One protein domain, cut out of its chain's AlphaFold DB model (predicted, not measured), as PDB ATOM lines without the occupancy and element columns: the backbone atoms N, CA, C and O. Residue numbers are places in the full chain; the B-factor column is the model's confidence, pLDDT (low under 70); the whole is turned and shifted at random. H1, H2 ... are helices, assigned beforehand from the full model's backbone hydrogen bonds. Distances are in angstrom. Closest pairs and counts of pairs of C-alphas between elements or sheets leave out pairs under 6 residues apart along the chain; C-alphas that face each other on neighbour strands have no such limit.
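What this domain is: This is residues 144 to 244 of the 254 residues of the protein "PMEI domain-containing protein" of Acer yangbiense (UniProt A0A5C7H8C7). Five nearly aligned helices form a rod-like bundle of four columns, with H2 and H3 following one another end to end as one column between H1 and H4. H5 folds back beside H4 and closes the ring against H1. The printed part has 101 residues with five named helices, H1 to H5 in chain order, and no named strand; the class is all helix. It is compact, with a radius of gyration of the C-alphas of 13.5 A and spans of 46 by 20 by 19 A.

How they stand to each other: H1, residues 144 to 163, touches H2, residues 167 to 176, with residues 154 to 162 alone, closest at the C-alphas of Ala 161 and Lys 170, 4.8 A; they form a hairpin. H1 also touches H3, residues 182 to 195, at a shallow tilt of 16 degrees, opposite ways; the closest C-alphas, of Lys 154 and Tyr 182, are 5.4 A apart. H3 and H4, residues 200 to 223, form a hairpin and touch, with the C-alphas of Ser 192 and Ala 203 closest at 4.0 A. H4 touches H2 with residues 213 to 221 alone, closest at the C-alphas of Cys 176 and Cys 217, 4.2 A. H5, residues 229 to 242, touches H1, closest at the C-alphas of Ala 146 and Tyr 241, 5.8 A. H4 touches H5 with residues 207 to 218 alone; the closest C-alphas, of Met 208 and Arg 242, are 4.6 A apart. H1 and H4 are apart, as are H2 and H5. In H1, H2, H3 and H5 every O i to N i+4 pair is within hydrogen-bond range; in H4, 16 of 20 are.

Where its parts are: H1 begins at C-alpha 144, (25.764, 94.752, 28.753), and is 28.7 A long. H2 measures 14.6 A, H3 19.6 A and H4 35.7 A. H5, 20.1 A, ends at C-alpha 242, (15.888, 100.535, 24.583).

The domain as a whole: The C-alphas of Thr 165 and Val 198 are the two farthest apart, at 46.1 A. The printed part has no cut, and its four links between helices are tight. Its mean pLDDT is 95.1; residues 243 to 244 are under 70.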
ATOM      1  N   ARG A 144      25.092  94.975  27.456       95.38
ATOM      2  CA  ARG A 144      25.764  94.752  28.753       95.38
ATOM      3  C   ARG A 144      25.718  95.993  29.640       95.38
ATOM      4  O   ARG A 144      25.447  95.878  30.836       95.38
ATOM      5  N   LEU A 145      25.946  97.172  29.062       93.00
ATOM      6  CA  LEU A 145      25.794  98.446  29.764       93.00
ATOM      7  C   LEU A 145      24.349  98.642  30.239       93.00
ATOM      8  O   LEU A 145      24.139  99.030  31.388       93.00
ATOM      9  N   ALA A 146      23.365  98.295  29.407       94.75
ATOM     10  CA  ALA A 146      21.949  98.353  29.751       94.75
ATOM     11  C   ALA A 146      21.590  97.421  30.921       94.75
ATOM     12  O   ALA A 146      20.957  97.866  31.881       94.75
ATOM     13  N   VAL A 147      22.041  96.159  30.902       97.62
ATOM     14  CA  VAL A 147      21.851  95.193  32.004       97.62
ATOM     15  C   VAL A 147      22.492  95.708  33.293       97.62
ATOM     16  O   VAL A 147      21.854  95.726  34.346       97.62
ATOM     17  N   SER A 148      23.734  96.189  33.221       97.00
ATOM     18  CA  SER A 148      24.450  96.718  34.386       97.00
ATOM     19  C   SER A 148      23.759  97.957  34.974       97.00
ATOM     20  O   SER A 148      23.498  98.026  36.178       97.00
ATOM     21  N   ASN A 149      23.386  98.919  34.125       95.94
ATOM     22  CA  ASN A 149      22.730 100.157  34.543       95.94
ATOM     23  C   ASN A 149      21.327  99.905  35.115       95.94
ATOM     24  O   ASN A 149      20.984 100.448  36.169       95.94
ATOM     25  N   SER A 150      20.529  99.053  34.468       97.75
ATOM     26  CA  SER A 150      19.190  98.692  34.947       97.75
ATOM     27  C   SER A 150      19.244  97.892  36.248       97.75
ATOM     28  O   SER A 150      18.466  98.173  37.158       97.75
ATOM     29  N   THR A 151      20.217  96.992  36.407       98.62
ATOM     30  CA  THR A 151      20.448  96.268  37.668       98.62
ATOM     31  C   THR A 151      20.836  97.223  38.794       98.62
ATOM     32  O   THR A 151      20.260  97.169  39.883       98.62
ATOM     33  N   ASN A 152      21.768  98.149  38.536       98.19
ATOM     34  CA  ASN A 152      22.134  99.180  39.506       98.19
ATOM     35  C   ASN A 152      20.926 100.049  39.888       98.19
ATOM     36  O   ASN A 152      20.722 100.342  41.065       98.19
ATOM     37  N   SER A 153      20.111 100.426  38.905       98.38
ATOM     38  CA  SER A 153      18.902 101.221  39.112       98.38
ATOM     39  C   SER A 153      17.856 100.480  39.935       98.38
ATOM     40  O   SER A 153      17.340 101.057  40.890       98.38
ATOM     41  N   LYS A 154      17.617  99.195  39.650       98.62
ATOM     42  CA  LYS A 154      16.747  98.330  40.458       98.62
ATOM     43  C   LYS A 154      17.184  98.334  41.921       98.62
ATOM     44  O   LYS A 154      16.381  98.630  42.800       98.62
ATOM     45  N   ASN A 155      18.466  98.068  42.172       98.62
ATOM     46  CA  ASN A 155      19.007  97.983  43.529       98.62
ATOM     47  C   ASN A 155      18.940  99.333  44.256       98.62
ATOM     48  O   ASN A 155      18.587  99.383  45.429       98.62
ATOM     49  N   PHE A 156      19.228 100.433  43.556       98.50
ATOM     50  CA  PHE A 156      19.114 101.785  44.101       98.50
ATOM     51  C   PHE A 156      17.676 102.124  44.517       98.50
ATOM     52  O   PHE A 156      17.448 102.635  45.612       98.50
ATOM     53  N   ILE A 157      16.698 101.830  43.657       98.56
ATOM     54  CA  ILE A 157      15.278 102.085  43.939       98.56
ATOM     55  C   ILE A 157      14.798 101.187  45.085       98.56
ATOM     56  O   ILE A 157      14.079 101.653  45.965       98.56
ATOM     57  N   GLN A 158      15.235  99.928  45.114       98.62
ATOM     58  CA  GLN A 158      14.912  98.987  46.184       98.62
ATOM     59  C   GLN A 158      15.457  99.454  47.542       98.62
ATOM     60  O   GLN A 158      14.725  99.439  48.529       98.62
ATOM     61  N   ASP A 159      16.709  99.910  47.596       98.56
ATOM     62  CA  ASP A 159      17.314 100.473  48.808       98.56
ATOM     63  C   ASP A 159      16.565 101.734  49.278       98.56
ATOM     64  O   ASP A 159      16.252 101.881  50.462       98.56
ATOM     65  N   MET A 160      16.182 102.607  48.341       98.12
ATOM     66  CA  MET A 160      15.350 103.775  48.639       98.12
ATOM     67  C   MET A 160      13.982 103.374  49.210       98.12
ATOM     68  O   MET A 160      13.525 103.979  50.180       98.12
ATOM     69  N   ALA A 161      13.342 102.341  48.656       98.19
ATOM     70  CA  ALA A 161      12.062 101.830  49.143       98.19
ATOM     71  C   ALA A 161      12.175 101.288  50.576       98.19
ATOM     72  O   ALA A 161      11.331 101.582  51.423       98.19
ATOM     73  N   GLN A 162      13.239 100.533  50.862       98.25
ATOM     74  CA  GLN A 162      13.495  99.960  52.186       98.25
ATOM     75  C   GLN A 162      13.720 101.034  53.254       98.25
ATOM     76  O   GLN A 162      13.260 100.876  54.385       98.25
ATOM     77  N   LYS A 163      14.399 102.126  52.891       98.12
ATOM     78  CA  LYS A 163      14.707 103.248  53.791       98.12
ATOM     79  C   LYS A 163      13.570 104.261  53.924       98.12
ATOM     80  O   LYS A 163      13.583 105.059  54.860       98.12
ATOM     81  N   SER A 164      12.604 104.259  53.007       97.69
ATOM     82  CA  SER A 164      11.493 105.209  53.034       97.69
ATOM     83  C   SER A 164      10.553 104.936  54.209       97.69
ATOM     84  O   SER A 164       9.993 103.846  54.346       97.69
ATOM     85  N   THR A 165      10.323 105.962  55.026       97.56
ATOM     86  CA  THR A 165       9.289 105.961  56.070       97.56
ATOM     87  C   THR A 165       7.935 106.443  55.551       97.56
ATOM     88  O   THR A 165       6.927 106.280  56.234       97.56
ATOM     89  N   GLU A 166       7.890 107.055  54.364       97.38
ATOM     90  CA  GLU A 166       6.655 107.583  53.790       97.38
ATOM     91  C   GLU A 166       5.877 106.475  53.065       97.38
ATOM     92  O   GLU A 166       6.395 105.820  52.154       97.38
ATOM     93  N   LEU A 167       4.624 106.308  53.508       97.19
ATOM     94  CA  LEU A 167       3.574 105.409  53.018       97.19
ATOM     95  C   LEU A 167       3.632 105.166  51.504       97.19
ATOM     96  O   LEU A 167       3.847 104.069  50.977       97.19
ATOM     97  N   THR A 168       3.346 106.263  50.828       97.88
ATOM     98  CA  THR A 168       2.994 106.360  49.417       97.88
ATOM     99  C   THR A 168       4.222 106.145  48.544       97.88
ATOM    100  O   THR A 168       4.183 105.354  47.604       97.88
ATOM    101  N   LEU A 169       5.335 106.774  48.905       98.00
ATOM    102  CA  LEU A 169       6.634 106.679  48.261       98.00
ATOM    103  C   LEU A 169       7.176 105.270  48.362       98.00
ATOM    104  O   LEU A 169       7.602 104.727  47.349       98.00
ATOM    105  N   LYS A 170       7.109 104.649  49.544       98.44
ATOM    106  CA  LYS A 170       7.543 103.262  49.703       98.44
ATOM    107  C   LYS A 170       6.794 102.341  48.741       98.44
ATOM    108  O   LYS A 170       7.435 101.632  47.973       98.44
ATOM    109  N   LYS A 171       5.459 102.421  48.705       98.31
ATOM    110  CA  LYS A 171       4.632 101.619  47.786       98.31
ATOM    111  C   LYS A 171       4.944 101.893  46.314       98.31
ATOM    112  O   LYS A 171       5.018 100.959  45.520       98.31
ATOM    113  N   ALA A 172       5.135 103.156  45.938       98.44
ATOM    114  CA  ALA A 172       5.455 103.519  44.561       98.44
ATOM    115  C   ALA A 172       6.844 103.010  44.135       98.44
ATOM    116  O   ALA A 172       7.002 102.508  43.024       98.44
ATOM    117  N   LEU A 173       7.843 103.078  45.021       98.56
ATOM    118  CA  LEU A 173       9.183 102.539  44.768       98.56
ATOM    119  C   LEU A 173       9.188 101.002  44.738       98.56
ATOM    120  O   LEU A 173       9.866 100.418  43.898       98.56
ATOM    121  N   GLU A 174       8.405 100.341  45.594       98.44
ATOM    122  CA  GLU A 174       8.195  98.885  45.544       98.44
ATOM    123  C   GLU A 174       7.560  98.460  44.212       98.44
ATOM    124  O   GLU A 174       8.010  97.497  43.592       98.44
ATOM    125  N   ALA A 175       6.583  99.222  43.709       98.31
ATOM    126  CA  ALA A 175       6.010  99.005  42.381       98.31
ATOM    127  C   ALA A 175       7.029  99.248  41.253       98.31
ATOM    128  O   ALA A 175       7.019  98.536  40.252       98.31
ATOM    129  N   CYS A 176       7.948 100.205  41.411       98.50
ATOM    130  CA  CYS A 176       9.039 100.408  40.460       98.50
ATOM    131  C   CYS A 176       9.986  99.206  40.364       98.50
ATOM    132  O   CYS A 176      10.551  98.991  39.299       98.50
ATOM    133  N   VAL A 177      10.180  98.425  41.429       98.50
ATOM    134  CA  VAL A 177      11.059  97.236  41.421       98.50
ATOM    135  C   VAL A 177      10.291  95.917  41.317       98.50
ATOM    136  O   VAL A 177      10.872  94.857  41.540       98.50
ATOM    137  N   SER A 178       9.003  95.963  40.968       98.38
ATOM    138  CA  SER A 178       8.189  94.769  40.738       98.38
ATOM    139  C   SER A 178       8.516  94.092  39.400       98.38
ATOM    140  O   SER A 178       9.313  94.595  38.598       98.38
ATOM    141  N   ASN A 179       7.841  92.967  39.142       98.12
ATOM    142  CA  ASN A 179       7.870  92.247  37.869       98.12
ATOM    143  C   ASN A 179       7.368  93.062  36.676       98.12
ATOM    144  O   ASN A 179       7.681  92.680  35.563       98.12
ATOM    145  N   ASP A 180       6.633  94.153  36.890       97.75
ATOM    146  CA  ASP A 180       6.199  95.066  35.825       97.75
ATOM    147  C   ASP A 180       7.149  96.267  35.677       97.75
ATOM    148  O   ASP A 180       7.030  97.043  34.736       97.75
ATOM    149  N   GLY A 181       8.077  96.448  36.626       98.19
ATOM    150  CA  GLY A 181       9.039  97.545  36.683       98.19
ATOM    151  C   GLY A 181      10.461  97.097  36.339       98.19
ATOM    152  O   GLY A 181      10.717  96.497  35.301       98.19
ATOM    153  N   TYR A 182      11.432  97.388  37.202       98.44
ATOM    154  CA  TYR A 182      12.851  97.143  36.924       98.44
ATOM    155  C   TYR A 182      13.258  95.664  36.886       98.44
ATOM    156  O   TYR A 182      14.312  95.360  36.333       98.44
ATOM    157  N   VAL A 183      12.461  94.732  37.427       98.62
ATOM    158  CA  VAL A 183      12.706  93.297  37.187       98.62
ATOM    159  C   VAL A 183      12.461  92.965  35.715       98.62
ATOM    160  O   VAL A 183      13.307  92.313  35.106       98.62
ATOM    161  N   HIS A 184      11.380  93.493  35.129       98.00
ATOM    162  CA  HIS A 184      11.104  93.391  33.691       98.00
ATOM    163  C   HIS A 184      12.213  94.025  32.858       98.00
ATOM    164  O   HIS A 184      12.746  93.382  31.966       98.00
ATOM    165  N   VAL A 185      12.628  95.253  33.200       98.44
ATOM    166  CA  VAL A 185      13.699  95.971  32.480       98.44
ATOM    167  C   VAL A 185      14.975  95.128  32.380       98.44
ATOM    168  O   VAL A 185      15.539  94.993  31.295       98.44
ATOM    169  N   VAL A 186      15.438  94.577  33.509       98.69
ATOM    170  CA  VAL A 186      16.659  93.758  33.548       98.69
ATOM    171  C   VAL A 186      16.472  92.497  32.707       98.69
ATOM    172  O   VAL A 186      17.289  92.239  31.826       98.69
ATOM    173  N   GLY A 187      15.373  91.764  32.918       98.12
ATOM    174  CA  GLY A 187      15.097  90.524  32.191       98.12
ATOM    175  C   GLY A 187      14.976  90.728  30.679       98.12
ATOM    176  O   GLY A 187      15.509  89.935  29.906       98.12
ATOM    177  N   SER A 188      14.353  91.819  30.237       97.81
ATOM    178  CA  SER A 188      14.253  92.180  28.821       97.81
ATOM    179  C   SER A 188      15.619  92.462  28.189       97.81
ATOM    180  O   SER A 188      15.906  91.963  27.100       97.81
ATOM    181  N   PHE A 189      16.503  93.208  28.862       97.88
ATOM    182  CA  PHE A 189      17.856  93.431  28.340       97.88
ATOM    183  C   PHE A 189      18.719  92.165  28.369       97.88
ATOM    184  O   PHE A 189      19.513  91.958  27.452       97.88
ATOM    185  N   GLU A 190      18.563  91.303  29.375       98.25
ATOM    186  CA  GLU A 190      19.236  89.999  29.424       98.25
ATOM    187  C   GLU A 190      18.769  89.082  28.287       98.25
ATOM    188  O   GLU A 190      19.604  88.501  27.593       98.25
ATOM    189  N   SER A 191      17.456  89.012  28.043       97.00
ATOM    190  CA  SER A 191      16.871  88.268  26.920       97.00
ATOM    191  C   SER A 191      17.417  88.771  25.585       97.00
ATOM    192  O   SER A 191      17.939  87.991  24.789       97.00
ATOM    193  N   SER A 192      17.425  90.091  25.389       95.38
ATOM    194  CA  SER A 192      18.007  90.723  24.205       95.38
ATOM    195  C   SER A 192      19.486  90.362  24.016       95.38
ATOM    196  O   SER A 192      19.909  89.971  22.925       95.38
ATOM    197  N   LEU A 193      20.285  90.424  25.087       96.12
ATOM    198  CA  LEU A 193      21.710  90.090  25.047       96.12
ATOM    199  C   LEU A 193      21.961  88.625  24.669       96.12
ATOM    200  O   LEU A 193      22.921  88.347  23.949       96.12
ATOM    201  N   LEU A 194      21.119  87.702  25.136       96.50
ATOM    202  CA  LEU A 194      21.191  86.283  24.780       96.50
ATOM    203  C   LEU A 194      20.705  86.029  23.345       96.50
ATOM    204  O   LEU A 194      21.288  85.214  22.629       96.50
ATOM    205  N   GLY A 195      19.663  86.739  22.914       93.88
ATOM    206  CA  GLY A 195      19.022  86.563  21.613       93.88
ATOM    207  C   GLY A 195      19.804  87.146  20.438       93.88
ATOM    208  O   GLY A 195      19.651  86.669  19.318       93.88
ATOM    209  N   ILE A 196      20.682  88.131  20.661       91.31
ATOM    210  CA  ILE A 196      21.327  88.885  19.570       91.31
ATOM    211  C   ILE A 196      22.220  88.040  18.642       91.31
ATOM    212  O   ILE A 196      22.534  88.450  17.524       91.31
ATOM    213  N   ASP A 197      22.661  86.861  19.087       90.75
ATOM    214  CA  ASP A 197      23.407  85.923  18.244       90.75
ATOM    215  C   ASP A 197      22.518  85.027  17.378       90.75
ATOM    216  O   ASP A 197      22.989  84.552  16.345       90.75
ATOM    217  N   VAL A 198      21.270  84.808  17.793       92.19
ATOM    218  CA  VAL A 198      20.348  83.818  17.222       92.19
ATOM    219  C   VAL A 198      19.279  84.498  16.375       92.19
ATOM    220  O   VAL A 198      19.102  84.154  15.211       92.19
ATOM    221  N   ASP A 199      18.598  85.484  16.954       91.12
ATOM    222  CA  ASP A 199      17.528  86.247  16.325       91.12
ATOM    223  C   ASP A 199      17.643  87.726  16.733       91.12
ATOM    224  O   ASP A 199      17.055  88.163  17.730       91.12
ATOM    225  N   PRO A 200      18.416  88.519  15.970       86.56
ATOM    226  CA  PRO A 200      18.583  89.942  16.232       86.56
ATOM    227  C   PRO A 200      17.253  90.715  16.223       86.56
ATOM    228  O   PRO A 200      17.097  91.660  16.990       86.56
ATOM    229  N   MET A 201      16.265  90.312  15.418       85.50
ATOM    230  CA  MET A 201      14.971  91.005  15.362       85.50
ATOM    231  C   MET A 201      14.189  90.825  16.665       85.50
ATOM    232  O   MET A 201      13.675  91.801  17.217       85.50
ATOM    233  N   THR A 202      14.147  89.601  17.193       89.12
ATOM    234  CA  THR A 202      13.536  89.332  18.504       89.12
ATOM    235  C   THR A 202      14.326  89.999  19.627       89.12
ATOM    236  O   THR A 202      13.738  90.651  20.485       89.12
ATOM    237  N   ALA A 203      15.662  89.957  19.580       91.50
ATOM    238  CA  ALA A 203      16.496  90.660  20.553       91.50
ATOM    239  C   ALA A 203      16.230  92.176  20.569       91.50
ATOM    240  O   ALA A 203      16.207  92.798  21.634       91.50
ATOM    241  N   ASN A 204      16.005  92.786  19.406       87.75
ATOM    242  CA  ASN A 204      15.619  94.190  19.306       87.75
ATOM    243  C   ASN A 204      14.276  94.466  19.975       87.75
ATOM    244  O   ASN A 204      14.138  95.432  20.724       87.75
ATOM    245  N   TYR A 205      13.291  93.611  19.703       90.00
ATOM    246  CA  TYR A 205      11.973  93.715  20.311       90.00
ATOM    247  C   TYR A 205      12.061  93.632  21.840       90.00
ATOM    248  O   TYR A 205      11.516  94.494  22.528       90.00
ATOM    249  N   ASP A 206      12.835  92.684  22.371       93.81
ATOM    250  CA  ASP A 206      13.067  92.548  23.811       93.81
ATOM    251  C   ASP A 206      13.697  93.817  24.410       93.81
ATOM    252  O   ASP A 206      13.219  94.332  25.424       93.81
ATOM    253  N   ALA A 207      14.714  94.392  23.756       93.56
ATOM    254  CA  ALA A 207      15.315  95.650  24.199       93.56
ATOM    255  C   ALA A 207      14.305  96.809  24.195       93.56
ATOM    256  O   ALA A 207      14.295  97.612  25.128       93.56
ATOM    257  N   MET A 208      13.434  96.894  23.183       90.75
ATOM    258  CA  MET A 208      12.382  97.915  23.114       90.75
ATOM    259  C   MET A 208      11.374  97.780  24.262       90.75
ATOM    260  O   MET A 208      11.026  98.787  24.895       90.75
ATOM    261  N   VAL A 209      10.944  96.547  24.546       94.19
ATOM    262  CA  VAL A 209       9.979  96.195  25.600       94.19
ATOM    263  C   VAL A 209      10.509  96.518  27.001       94.19
ATOM    264  O   VAL A 209       9.721  96.857  27.886       94.19
ATOM    265  N   ALA A 210      11.830  96.552  27.208       96.00
ATOM    266  CA  ALA A 210      12.420  97.026  28.465       96.00
ATOM    267  C   ALA A 210      11.942  98.447  28.839       96.00
ATOM    268  O   ALA A 210      11.790  98.780  30.014       96.00
ATOM    269  N   GLY A 211      11.637  99.292  27.847       94.44
ATOM    270  CA  GLY A 211      11.098 100.633  28.080       94.44
ATOM    271  C   GLY A 211       9.736 100.666  28.772       94.44
ATOM    272  O   GLY A 211       9.389 101.685  29.374       94.44
ATOM    273  N   ASP A 212       8.955  99.592  28.701       96.06
ATOM    274  CA  ASP A 212       7.642  99.533  29.343       96.06
ATOM    275  C   ASP A 212       7.771  99.450  30.863       96.06
ATOM    276  O   ASP A 212       7.007 100.109  31.567       96.06
ATOM    277  N   GLY A 213       8.810  98.782  31.374       97.62
ATOM    278  CA  GLY A 213       9.074  98.728  32.813       97.62
ATOM    279  C   GLY A 213       9.487 100.079  33.406       97.62
ATOM    280  O   GLY A 213       9.030 100.473  34.482       97.62
ATOM    281  N   ALA A 214      10.284 100.863  32.673       97.19
ATOM    282  CA  ALA A 214      10.616 102.233  33.076       97.19
ATOM    283  C   ALA A 214       9.381 103.153  33.060       97.19
ATOM    284  O   ALA A 214       9.172 103.947  33.983       97.19
ATOM    285  N   GLN A 215       8.522 103.019  32.045       97.50
ATOM    286  CA  GLN A 215       7.254 103.752  31.971       97.50
ATOM    287  C   GLN A 215       6.282 103.335  33.082       97.50
ATOM    288  O   GLN A 215       5.602 104.194  33.645       97.50
ATOM    289  N   TRP A 216       6.225 102.046  33.419       97.94
ATOM    290  CA  TRP A 216       5.441 101.532  34.539       97.94
ATOM    291  C   TRP A 216       5.870 102.184  35.852       97.94
ATOM    292  O   TRP A 216       5.037 102.753  36.558       97.94
ATOM    293  N   CYS A 217       7.175 102.208  36.132       98.50
ATOM    294  CA  CYS A 217       7.714 102.887  37.307       98.50
ATOM    295  C   CYS A 217       7.350 104.384  37.334       98.50
ATOM    296  O   CYS A 217       6.893 104.899  38.357       98.50
ATOM    297  N   ALA A 218       7.480 105.090  36.205       98.12
ATOM    298  CA  ALA A 218       7.084 106.498  36.117       98.12
ATOM    299  C   ALA A 218       5.590 106.708  36.432       98.12
ATOM    300  O   ALA A 218       5.238 107.634  37.165       98.12
ATOM    301  N   LYS A 219       4.714 105.827  35.932       98.19
ATOM    302  CA  LYS A 219       3.270 105.852  36.224       98.19
ATOM    303  C   LYS A 219       2.972 105.549  37.691       98.19
ATOM    304  O   LYS A 219       2.107 106.207  38.263       98.19
ATOM    305  N   ALA A 220       3.682 104.601  38.302       97.88
ATOM    306  CA  ALA A 220       3.519 104.252  39.713       97.88
ATOM    307  C   ALA A 220       3.889 105.415  40.648       97.88
ATOM    308  O   ALA A 220       3.193 105.671  41.627       97.88
ATOM    309  N   LEU A 221       4.948 106.165  40.330       98.06
ATOM    310  CA  LEU A 221       5.278 107.396  41.052       98.06
ATOM    311  C   LEU A 221       4.214 108.478  40.827       98.06
ATOM    312  O   LEU A 221       3.735 109.089  41.783       98.06
ATOM    313  N   ALA A 222       3.803 108.686  39.575       97.81
ATOM    314  CA  ALA A 222       2.831 109.715  39.222       97.81
ATOM    315  C   ALA A 222       1.442 109.476  39.840       97.81
ATOM    316  O   ALA A 222       0.791 110.440  40.240       97.81
ATOM    317  N   SER A 223       0.992 108.222  39.965       95.75
ATOM    318  CA  SER A 223      -0.295 107.888  40.593       95.75
ATOM    319  C   SER A 223      -0.331 108.219  42.089       95.75
ATOM    320  O   SER A 223      -1.397 108.522  42.619       95.75
ATOM    321  N   GLY A 224       0.830 108.233  42.750       91.81
ATOM    322  CA  GLY A 224       1.003 108.739  44.113       91.81
ATOM    323  C   GLY A 224       1.230 110.253  44.202       91.81
ATOM    324  O   GLY A 224       1.464 110.760  45.295       91.81
ATOM    325  N   GLY A 225       1.219 110.982  43.079       96.12
ATOM    326  CA  GLY A 225       1.566 112.407  43.032       96.12
ATOM    327  C   GLY A 225       3.054 112.694  43.277       96.12
ATOM    328  O   GLY A 225       3.421 113.823  43.600       96.12
ATOM    329  N   LEU A 226       3.919 111.686  43.141       97.12
ATOM    330  CA  LEU A 226       5.334 111.768  43.487       97.12
ATOM    331  C   LEU A 226       6.185 112.147  42.275       97.12
ATOM    332  O   LEU A 226       5.963 111.692  41.152       97.12
ATOM    333  N   LYS A 227       7.232 112.935  42.530       95.56
ATOM    334  CA  LYS A 227       8.303 113.223  41.571       95.56
ATOM    335  C   LYS A 227       9.642 112.959  42.240       95.56
ATOM    336  O   LYS A 227      10.069 113.723  43.099       95.56
ATOM    337  N   VAL A 228      10.302 111.874  41.844       97.38
ATOM    338  CA  VAL A 228      11.596 111.471  42.403       97.38
ATOM    339  C   VAL A 228      12.646 111.578  41.304       97.38
ATOM    340  O   VAL A 228      12.808 110.660  40.504       97.38
ATOM    341  N   ALA A 229      13.343 112.717  41.254       97.19
ATOM    342  CA  ALA A 229      14.243 113.068  40.149       97.19
ATOM    343  C   ALA A 229      15.296 111.986  39.857       97.19
ATOM    344  O   ALA A 229      15.524 111.642  38.703       97.19
ATOM    345  N   SER A 230      15.877 111.384  40.897       97.19
ATOM    346  CA  SER A 230      16.862 110.307  40.749       97.19
ATOM    347  C   SER A 230      16.289 109.037  40.109       97.19
ATOM    348  O   SER A 230      17.018 108.327  39.420       97.19
ATOM    349  N   VAL A 231      14.996 108.751  40.294       97.81
ATOM    350  CA  VAL A 231      14.311 107.636  39.622       97.81
ATOM    351  C   VAL A 231      13.966 108.010  38.182       97.81
ATOM    352  O   VAL A 231      14.165 107.198  37.284       97.81
ATOM    353  N   SER A 232      13.536 109.252  37.936       97.00
ATOM    354  CA  SER A 232      13.300 109.764  36.580       97.00
ATOM    355  C   SER A 232      14.553 109.670  35.706       97.00
ATOM    356  O   SER A 232      14.490 109.072  34.640       97.00
ATOM    357  N   THR A 233      15.710 110.129  36.194       95.25
ATOM    358  CA  THR A 233      16.985 110.021  35.461       95.25
ATOM    359  C   THR A 233      17.339 108.574  35.113       95.25
ATOM    360  O   THR A 233      17.849 108.290  34.033       95.25
ATOM    361  N   ARG A 234      17.059 107.627  36.012       96.69
ATOM    362  CA  ARG A 234      17.308 106.202  35.756       96.69
ATOM    363  C   ARG A 234      16.352 105.631  34.712       96.69
ATOM    364  O   ARG A 234      16.784 104.868  33.851       96.69
ATOM    365  N   ASN A 235      15.091 106.061  34.728       96.25
ATOM    366  CA  ASN A 235      14.137 105.719  33.675       96.25
ATOM    367  C   ASN A 235      14.607 106.263  32.318       96.25
ATOM    368  O   ASN A 235      14.528 105.545  31.325       96.25
ATOM    369  N   ASP A 236      15.175 107.470  32.276       92.06
ATOM    370  CA  ASP A 236      15.723 108.045  31.044       92.06
ATOM    371  C   ASP A 236      16.895 107.221  30.489       92.06
ATOM    372  O   ASP A 236      16.980 107.015  29.277       92.06
ATOM    373  N   TYR A 237      17.752 106.655  31.349       91.56
ATOM    374  CA  TYR A 237      18.795 105.723  30.901       91.56
ATOM    375  C   TYR A 237      18.216 104.455  30.271       91.56
ATOM    376  O   TYR A 237      18.687 104.028  29.220       91.56
ATOM    377  N   VAL A 238      17.160 103.870  30.842       93.94
ATOM    378  CA  VAL A 238      16.479 102.724  30.209       93.94
ATOM    379  C   VAL A 238      15.953 103.112  28.824       93.94
ATOM    380  O   VAL A 238      16.121 102.365  27.859       93.94
ATOM    381  N   MET A 239      15.373 104.306  28.701       90.25
ATOM    382  CA  MET A 239      14.854 104.825  27.434       90.25
ATOM    383  C   MET A 239      15.954 105.108  26.403       90.25
ATOM    384  O   MET A 239      15.694 105.026  25.199       90.25
ATOM    385  N   LEU A 240      17.173 105.402  26.853       86.88
ATOM    386  CA  LEU A 240      18.348 105.523  25.999       86.88
ATOM    387  C   LEU A 240      18.756 104.160  25.422       86.88
ATOM    388  O   LEU A 240      18.912 104.032  24.210       86.88
ATOM    389  N   TYR A 241      18.868 103.133  26.268       86.50
ATOM    390  CA  TYR A 241      19.321 101.803  25.845       86.50
ATOM    391  C   TYR A 241      18.275 101.024  25.038       86.50
ATOM    392  O   TYR A 241      18.636 100.318  24.092       86.50
ATOM    393  N   ARG A 242      16.976 101.190  25.341       82.12
ATOM    394  CA  ARG A 242      15.888 100.535  24.583       82.12
ATOM    395  C   ARG A 242      15.856 100.968  23.120       82.12
ATOM    396  O   ARG A 242      15.379 100.235  22.264       82.12
ATOM    397  N   LYS A 243      16.271 102.218  22.866       66.31
ATOM    398  CA  LYS A 243      16.252 102.863  21.552       66.31
ATOM    399  C   LYS A 243      17.628 102.818  20.909       66.31
ATOM    400  O   LYS A 243      17.960 103.687  20.102       66.31
ATOM    401  N   SER A 244      18.424 101.818  21.272       54.69
ATOM    402  CA  SER A 244      19.552 101.428  20.456       54.69
ATOM    403  C   SER A 244      18.970 100.903  19.138       54.69
ATOM    404  O   SER A 244      18.756  99.715  18.932       54.69
TER     405      SER A 244